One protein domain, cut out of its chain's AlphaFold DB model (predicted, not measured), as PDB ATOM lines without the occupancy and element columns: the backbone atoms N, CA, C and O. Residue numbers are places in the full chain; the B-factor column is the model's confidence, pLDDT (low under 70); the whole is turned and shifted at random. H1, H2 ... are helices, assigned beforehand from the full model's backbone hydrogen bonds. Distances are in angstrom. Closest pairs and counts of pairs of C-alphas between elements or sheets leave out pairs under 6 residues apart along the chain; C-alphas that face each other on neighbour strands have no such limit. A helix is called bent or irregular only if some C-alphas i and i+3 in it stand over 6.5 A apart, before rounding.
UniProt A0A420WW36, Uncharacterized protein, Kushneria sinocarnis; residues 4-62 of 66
ATOM      1  N   SER A   4      19.975  17.999 -42.377       62.22
ATOM      2  CA  SER A   4      19.425  16.785 -41.743       62.22
ATOM      3  C   SER A   4      17.892  16.783 -41.614       62.22
ATOM      4  O   SER A   4      17.256  15.743 -41.794       62.22
ATOM      5  N   ARG A   5      17.263  17.942 -41.362       68.94
ATOM      6  CA  ARG A   5      15.796  18.013 -41.184       68.94
ATOM      7  C   ARG A   5      15.026  17.703 -42.465       68.94
ATOM      8  O   ARG A   5      13.965  17.093 -42.398       68.94
ATOM      9  N   TRP A   6      15.561  18.094 -43.620       70.56
ATOM     10  CA  TRP A   6      14.901  17.865 -44.906       70.56
ATOM     11  C   TRP A   6      14.955  16.394 -45.326       70.56
ATOM     12  O   TRP A   6      13.966  15.831 -45.789       70.56
ATOM     13  N   ILE A   7      16.083  15.739 -45.049       79.38
ATOM     14  CA  ILE A   7      16.250  14.294 -45.231       79.38
ATOM     15  C   ILE A   7      15.260  13.506 -44.365       79.38
ATOM     16  O   ILE A   7      14.658  12.550 -44.849       79.38
ATOM     17  N   HIS A   8      15.036  13.925 -43.115       78.94
ATOM     18  CA  HIS A   8      14.051  13.276 -42.246       78.94
ATOM     19  C   HIS A   8      12.619  13.400 -42.789       78.94
ATOM     20  O   HIS A   8      11.874  12.426 -42.742       78.94
ATOM     21  N   ALA A   9      12.239  14.550 -43.356       78.31
ATOM     22  CA  ALA A   9      10.917  14.726 -43.967       78.31
ATOM     23  C   ALA A   9      10.691  13.772 -45.155       78.31
ATOM     24  O   ALA A   9       9.620  13.177 -45.274       78.31
ATOM     25  N   ILE A  10      11.717  13.569 -45.989       81.44
ATOM     26  CA  ILE A  10      11.672  12.610 -47.104       81.44
ATOM     27  C   ILE A  10      11.539  11.177 -46.575       81.44
ATOM     28  O   ILE A  10      10.697  10.424 -47.058       81.44
ATOM     29  N   TRP A  11      12.313  10.803 -45.555       85.44
ATOM     30  CA  TRP A  11      12.229   9.471 -44.949       85.44
ATOM     31  C   TRP A  11      10.856   9.178 -44.336       85.44
ATOM     32  O   TRP A  11      10.328   8.082 -44.523       85.44
ATOM     33  N   VAL A  12      10.244  10.156 -43.661       84.62
ATOM     34  CA  VAL A  12       8.879  10.027 -43.125       84.62
ATOM     35  C   VAL A  12       7.862   9.845 -44.251       84.62
ATOM     36  O   VAL A  12       6.989   8.987 -44.142       84.62
ATOM     37  N   LEU A  13       7.991  10.595 -45.349       84.06
ATOM     38  CA  LEU A  13       7.119  10.456 -46.518       84.06
ATOM     39  C   LEU A  13       7.233   9.063 -47.154       84.06
ATOM     40  O   LEU A  13       6.217   8.430 -47.432       84.06
ATOM     41  N   VAL A  14       8.459   8.566 -47.341       85.00
ATOM     42  CA  VAL A  14       8.722   7.223 -47.882       85.00
ATOM     43  C   VAL A  14       8.123   6.148 -46.974       85.00
ATOM     44  O   VAL A  14       7.451   5.238 -47.461       85.00
ATOM     45  N   ALA A  15       8.301   6.276 -45.656       84.25
ATOM     46  CA  ALA A  15       7.686   5.372 -44.691       84.25
ATOM     47  C   ALA A  15       6.152   5.417 -44.777       84.25
ATOM     48  O   ALA A  15       5.518   4.365 -44.787       84.25
ATOM     49  N   LEU A  16       5.545   6.602 -44.914       79.00
ATOM     50  CA  LEU A  16       4.096   6.753 -45.070       79.00
ATOM     51  C   LEU A  16       3.578   6.053 -46.333       79.00
ATOM     52  O   LEU A  16       2.586   5.329 -46.261       79.00
ATOM     53  N   CYS A  17       4.269   6.224 -47.465       78.25
ATOM     54  CA  CYS A  17       3.941   5.561 -48.731       78.25
ATOM     55  C   CYS A  17       3.971   4.034 -48.629       78.25
ATOM     56  O   CYS A  17       3.281   3.369 -49.394       78.25
ATOM     57  N   TYR A  18       4.750   3.478 -47.700       77.00
ATOM     58  CA  TYR A  18       4.819   2.039 -47.469       77.00
ATOM     59  C   TYR A  18       3.795   1.581 -46.418       77.00
ATOM     60  O   TYR A  18       3.033   0.645 -46.642       77.00
ATOM     61  N   LEU A  19       3.709   2.265 -45.274       79.19
ATOM     62  CA  LEU A  19       2.814   1.871 -44.186       79.19
ATOM     63  C   LEU A  19       1.333   2.018 -44.539       79.19
ATOM     64  O   LEU A  19       0.536   1.193 -44.104       79.19
ATOM     65  N   LEU A  20       0.943   3.037 -45.306       72.62
ATOM     66  CA  LEU A  20      -0.460   3.269 -45.648       72.62
ATOM     67  C   LEU A  20      -1.081   2.128 -46.482       72.62
ATOM     68  O   LEU A  20      -2.076   1.559 -46.028       72.62
ATOM     69  N   PRO A  21      -0.531   1.737 -47.649       68.31
ATOM     70  CA  PRO A  21      -1.105   0.653 -48.448       68.31
ATOM     71  C   PRO A  21      -0.970  -0.721 -47.779       68.31
ATOM     72  O   PRO A  21      -1.873  -1.545 -47.908       68.31
ATOM     73  N   PHE A  22       0.124  -0.971 -47.048       66.56
ATOM     74  CA  PHE A  22       0.419  -2.296 -46.483       66.56
ATOM     75  C   PHE A  22      -0.029  -2.485 -45.023       66.56
ATOM     76  O   PHE A  22       0.013  -3.606 -44.510       66.56
ATOM     77  N   GLY A  23      -0.478  -1.420 -44.355       74.19
ATOM     78  CA  GLY A  23      -0.984  -1.435 -42.982       74.19
ATOM     79  C   GLY A  23      -2.516  -1.407 -42.923       74.19
ATOM     80  O   GLY A  23      -3.145  -2.461 -43.035       74.19
ATOM     81  N   PRO A  24      -3.147  -0.233 -42.730       64.56
ATOM     82  CA  PRO A  24      -4.590  -0.126 -42.503       64.56
ATOM     83  C   PRO A  24      -5.433  -0.504 -43.729       64.56
ATOM     84  O   PRO A  24      -6.533  -1.027 -43.573       64.56
ATOM     85  N   LEU A  25      -4.917  -0.308 -44.949       63.16
ATOM     86  CA  LEU A  25      -5.619  -0.690 -46.181       63.16
ATOM     87  C   LEU A  25      -5.481  -2.178 -46.548       63.16
ATOM     88  O   LEU A  25      -6.095  -2.618 -47.519       63.16
ATOM     89  N   ARG A  26      -4.756  -2.984 -45.757       61.72
ATOM     90  CA  ARG A  26      -4.527  -4.416 -46.028       61.72
ATOM     91  C   ARG A  26      -5.811  -5.256 -46.064       61.72
ATOM     92  O   ARG A  26      -5.824  -6.319 -46.670       61.72
ATOM     93  N   GLN A  27      -6.875  -4.792 -45.409       59.66
ATOM     94  CA  GLN A  27      -8.176  -5.473 -45.334       59.66
ATOM     95  C   GLN A  27      -9.162  -5.029 -46.428       59.66
ATOM     96  O   GLN A  27     -10.271  -5.555 -46.510       59.66
ATOM     97  N   VAL A  28      -8.794  -4.069 -47.283       64.00
ATOM     98  CA  VAL A  28      -9.686  -3.580 -48.339       64.00
ATOM     99  C   VAL A  28      -9.510  -4.453 -49.583       64.00
ATOM    100  O   VAL A  28      -8.701  -4.171 -50.461       64.00
ATOM    101  N   GLN A  29     -10.290  -5.534 -49.643       59.41
ATOM    102  CA  GLN A  29     -10.280  -6.537 -50.718       59.41
ATOM    103  C   GLN A  29     -10.635  -5.973 -52.114       59.41
ATOM    104  O   GLN A  29     -10.353  -6.613 -53.124       59.41
ATOM    105  N   ALA A  30     -11.208  -4.766 -52.190       60.97
ATOM    106  CA  ALA A  30     -11.493  -4.057 -53.435       60.97
ATOM    107  C   ALA A  30     -10.782  -2.692 -53.450       60.97
ATOM    108  O   ALA A  30     -11.170  -1.756 -52.755       60.97
ATOM    109  N   TRP A  31      -9.729  -2.576 -54.258       63.88
ATOM    110  CA  TRP A  31      -8.752  -1.478 -54.276       63.88
ATOM    111  C   TRP A  31      -9.278  -0.140 -54.844       63.88
ATOM    112  O   TRP A  31      -8.517   0.648 -55.402       63.88
ATOM    113  N   TYR A  32     -10.572   0.159 -54.694       62.47
ATOM    114  CA  TYR A  32     -11.204   1.405 -55.151       62.47
ATOM    115  C   TYR A  32     -10.624   2.661 -54.473       62.47
ATOM    116  O   TYR A  32     -10.661   3.747 -55.044       62.47
ATOM    117  N   GLY A  33     -10.022   2.520 -53.287       63.78
ATOM    118  CA  GLY A  33      -9.351   3.611 -52.567       63.78
ATOM    119  C   GLY A  33      -7.949   3.965 -53.077       63.78
ATOM    120  O   GLY A  33      -7.360   4.926 -52.587       63.78
ATOM    121  N   SER A  34      -7.404   3.220 -54.045       73.06
ATOM    122  CA  SER A  34      -6.051   3.441 -54.575       73.06
ATOM    123  C   SER A  34      -5.904   4.822 -55.212       73.06
ATOM    124  O   SER A  34      -4.968   5.540 -54.877       73.06
ATOM    125  N   LEU A  35      -6.858   5.256 -56.040       78.94
ATOM    126  CA  LEU A  35      -6.823   6.590 -56.646       78.94
ATOM    127  C   LEU A  35      -6.803   7.702 -55.582       78.94
ATOM    128  O   LEU A  35      -5.996   8.622 -55.680       78.94
ATOM    129  N   LEU A  36      -7.647   7.601 -54.547       80.62
ATOM    130  CA  LEU A  36      -7.711   8.583 -53.459       80.62
ATOM    131  C   LEU A  36      -6.397   8.618 -52.664       80.62
ATOM    132  O   LEU A  36      -5.864   9.690 -52.391       80.62
ATOM    133  N   LEU A  37      -5.852   7.444 -52.335       79.56
ATOM    134  CA  LEU A  37      -4.581   7.298 -51.630       79.56
ATOM    135  C   LEU A  37      -3.431   7.941 -52.413       79.56
ATOM    136  O   LEU A  37      -2.689   8.760 -51.875       79.56
ATOM    137  N   TRP A  38      -3.305   7.589 -53.692       81.81
ATOM    138  CA  TRP A  38      -2.254   8.102 -54.563       81.81
ATOM    139  C   TRP A  38      -2.423   9.599 -54.841       81.81
ATOM    140  O   TRP A  38      -1.423  10.313 -54.885       81.81
ATOM    141  N   ALA A  39      -3.657  10.105 -54.941       85.25
ATOM    142  CA  ALA A  39      -3.927  11.538 -55.055       85.25
ATOM    143  C   ALA A  39      -3.482  12.309 -53.800       85.25
ATOM    144  O   ALA A  39      -2.837  13.351 -53.915       85.25
ATOM    145  N   VAL A  40      -3.758  11.780 -52.603       84.62
ATOM    146  CA  VAL A  40      -3.307  12.378 -51.336       84.62
ATOM    147  C   VAL A  40      -1.784  12.340 -51.220       84.62
ATOM    148  O   VAL A  40      -1.183  13.358 -50.888       84.62
ATOM    149  N   ILE A  41      -1.148  11.206 -51.540       85.56
ATOM    150  CA  ILE A  41       0.318  11.075 -51.545       85.56
ATOM    151  C   ILE A  41       0.947  12.073 -52.524       85.56
ATOM    152  O   ILE A  41       1.873  12.792 -52.151       85.56
ATOM    153  N   GLY A  42       0.424  12.166 -53.749       87.19
ATOM    154  CA  GLY A  42       0.889  13.127 -54.749       87.19
ATOM    155  C   GLY A  42       0.745  14.574 -54.274       87.19
ATOM    156  O   GLY A  42       1.693  15.352 -54.371       87.19
ATOM    157  N   GLY A  43      -0.396  14.923 -53.673       91.31
ATOM    158  CA  GLY A  43      -0.605  16.228 -53.047       91.31
ATOM    159  C   GLY A  43       0.408  16.516 -51.936       91.31
ATOM    160  O   GLY A  43       0.993  17.599 -51.900       91.31
ATOM    161  N   LEU A  44       0.688  15.533 -51.074       85.12
ATOM    162  CA  LEU A  44       1.686  15.652 -50.010       85.12
ATOM    163  C   LEU A  44       3.086  15.922 -50.575       85.12
ATOM    164  O   LEU A  44       3.784  16.806 -50.083       85.12
ATOM    165  N   VAL A  45       3.481  15.202 -51.629       87.00
ATOM    166  CA  VAL A  45       4.766  15.389 -52.321       87.00
ATOM    167  C   VAL A  45       4.884  16.811 -52.870       87.00
ATOM    168  O   VAL A  45       5.926  17.446 -52.692       87.00
ATOM    169  N   ILE A  46       3.830  17.325 -53.512       88.44
ATOM    170  CA  ILE A  46       3.799  18.689 -54.060       88.44
ATOM    171  C   ILE A  46       3.930  19.721 -52.936       88.44
ATOM    172  O   ILE A  46       4.754  20.626 -53.039       88.44
ATOM    173  N   VAL A  47       3.174  19.576 -51.843       86.19
ATOM    174  CA  VAL A  47       3.225  20.496 -50.691       86.19
ATOM    175  C   VAL A  47       4.603  20.493 -50.036       86.19
ATOM    176  O   VAL A  47       5.153  21.557 -49.755       86.19
ATOM    177  N   ILE A  48       5.182  19.311 -49.823       83.75
ATOM    178  CA  ILE A  48       6.521  19.155 -49.251       83.75
ATOM    179  C   ILE A  48       7.562  19.813 -50.163       83.75
ATOM    180  O   ILE A  48       8.366  20.603 -49.675       83.75
ATOM    181  N   ASN A  49       7.506  19.586 -51.480       85.19
ATOM    182  CA  ASN A  49       8.393  20.262 -52.432       85.19
ATOM    183  C   ASN A  49       8.198  21.785 -52.433       85.19
ATOM    184  O   ASN A  49       9.173  22.528 -52.409       85.19
ATOM    185  N   ALA A  50       6.958  22.273 -52.391       84.75
ATOM    186  CA  ALA A  50       6.681  23.706 -52.343       84.75
ATOM    187  C   ALA A  50       7.228  24.354 -51.059       84.75
ATOM    188  O   ALA A  50       7.828  25.428 -51.107       84.75
ATOM    189  N   LEU A  51       7.070  23.696 -49.906       79.31
ATOM    190  CA  LEU A  51       7.666  24.129 -48.640       79.31
ATOM    191  C   LEU A  51       9.200  24.085 -48.683       79.31
ATOM    192  O   LEU A  51       9.829  24.974 -48.108       79.31
ATOM    193  N   ALA A  52       9.794  23.116 -49.389       75.06
ATOM    194  CA  ALA A  52      11.237  23.054 -49.652       75.06
ATOM    195  C   ALA A  52      11.716  24.342 -50.298       75.06
ATOM    196  O   ALA A  52      12.584  25.030 -49.765       75.06
ATOM    197  N   THR A  53      11.100  24.679 -51.428       77.88
ATOM    198  CA  THR A  53      11.504  25.797 -52.272       77.88
ATOM    199  C   THR A  53      11.290  27.125 -51.556       77.88
ATOM    200  O   THR A  53      12.154  27.993 -51.597       77.88
ATOM    201  N   ARG A  54      10.194  27.264 -50.797       68.88
ATOM    202  CA  ARG A  54       9.963  28.443 -49.946       68.88
ATOM    203  C   ARG A  54      10.996  28.574 -48.824       68.88
ATOM    204  O   ARG A  54      11.413  29.683 -48.505       68.88
ATOM    205  N   GLY A  55      11.405  27.452 -48.230       62.09
ATOM    206  CA  GLY A  55      12.464  27.409 -47.222       62.09
ATOM    207  C   GLY A  55      13.843  27.769 -47.782       62.09
ATOM    208  O   GLY A  55      14.622  28.410 -47.081       62.09
ATOM    209  N   PHE A  56      14.123  27.421 -49.043       57.88
ATOM    210  CA  PHE A  56      15.332  27.852 -49.751       57.88
ATOM    211  C   PHE A  56      15.365  29.373 -49.958       57.88
ATOM    212  O   PHE A  56      16.359  30.000 -49.614       57.88
ATOM    213  N   THR A  57      14.266  29.991 -50.406       55.00
ATOM    214  CA  THR A  57      14.197  31.456 -50.591       55.00
ATOM    215  C   THR A  57      14.353  32.237 -49.280       55.00
ATOM    216  O   THR A  57      14.920  33.325 -49.276       55.00
ATOM    217  N   ALA A  58      13.856  31.705 -48.158       52.28
ATOM    218  CA  ALA A  58      14.000  32.347 -46.849       52.28
ATOM    219  C   ALA A  58      15.428  32.237 -46.284       52.28
ATOM    220  O   ALA A  58      15.897  33.172 -45.647       52.28
ATOM    221  N   ALA A  59      16.130  31.124 -46.535       52.41
ATOM    222  CA  ALA A  59      17.502  30.922 -46.066       52.41
ATOM    223  C   ALA A  59      18.537  31.783 -46.814       52.41
ATOM    224  O   ALA A  59      19.542  32.148 -46.212       52.41
ATOM    225  N   ASP A  60      18.278  32.127 -48.078       54.44
ATOM    226  CA  ASP A  60      19.135  33.015 -48.880       54.44
ATOM    227  C   ASP A  60      19.013  34.496 -48.482       54.44
ATOM    228  O   ASP A  60      19.919  35.285 -48.733       54.44
ATOM    229  N   ARG A  61      17.903  34.903 -47.851       51.91
ATOM    230  CA  ARG A  61      17.642  36.314 -47.515       51.91
ATOM    231  C   ARG A  61      18.286  36.771 -46.198       51.91
ATOM    232  O   ARG A  61      18.363  37.967 -45.966       51.91
ATOM    233  N   GLU A  62      18.749  35.840 -45.362       56.00
ATOM    234  CA  GLU A  62      19.442  36.120 -44.087       56.00
ATOM    235  C   GLU A  62      20.979  36.195 -44.227       56.00
ATOM    236  O   GLU A  62      21.661  36.440 -43.241       56.00
TER     237      GLU A  62
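This is residues 4 to 62 of the 66 residues of an uncharacterized protein of Kushneria sinocarnis (UniProt A0A420WW36). Two long helices, H1 and H3, run side by side in opposite ways like the two arms of a slender U, and the small helix H2 sits in the turn that joins them at one end. H3 is the longer arm, and its last part, residues 53 to 60, sticks out beyond the rest together with residues 61 and 62. The printed part has 59 residues with three named helices, in the order H1, H2, H3, and no named strand; the class is all helix. The whole is loose, with a radius of gyration of the C-alphas of 15.0 A, and is a rod spanning 52 by 20 by 9 A.

H1, residues 4 to 22, and H2, residues 24 to 27, meet only through their link. H2 is apart from H3, residues 31 to 60. H1 and H3 only just touch, with 3 pairs of C-alphas within 8 A, and H3 does so with residues 41 to 52 alone. Their closest C-alphas, those of Cys 17 and Ile 41, are 7.2 A apart. They run opposite ways at a shallow tilt of 4 degrees, 11.8 A from centre to centre. O i to N i+4 pairs are within hydrogen-bond range in 14 of 15 cases in H1 and 24 of 26 in H3; H2 is too short for such a pair.

H1 begins at C-alpha 4, (19.425, 16.785, -41.743), and is 27.3 A long. H2 is irregular: C-alphas 24 and 27 are 7.0 A apart. H3 runs 44.7 A from C-alpha 31, (-8.752, -1.478, -54.276), to C-alpha 60, (19.135, 33.015, -48.880); it is irregular, but only just, with C-alphas 32 and 35 7.0 A apart.

The two C-alphas farthest apart, those of Gln 29 and Glu 62, are 52.4 A apart. The printed part has no cut, and both links are tight. The mean pLDDT of the printed part is 73.4; residues 4 to 5, 21 to 22, 24 to 33 and 54 to 62 are under 70.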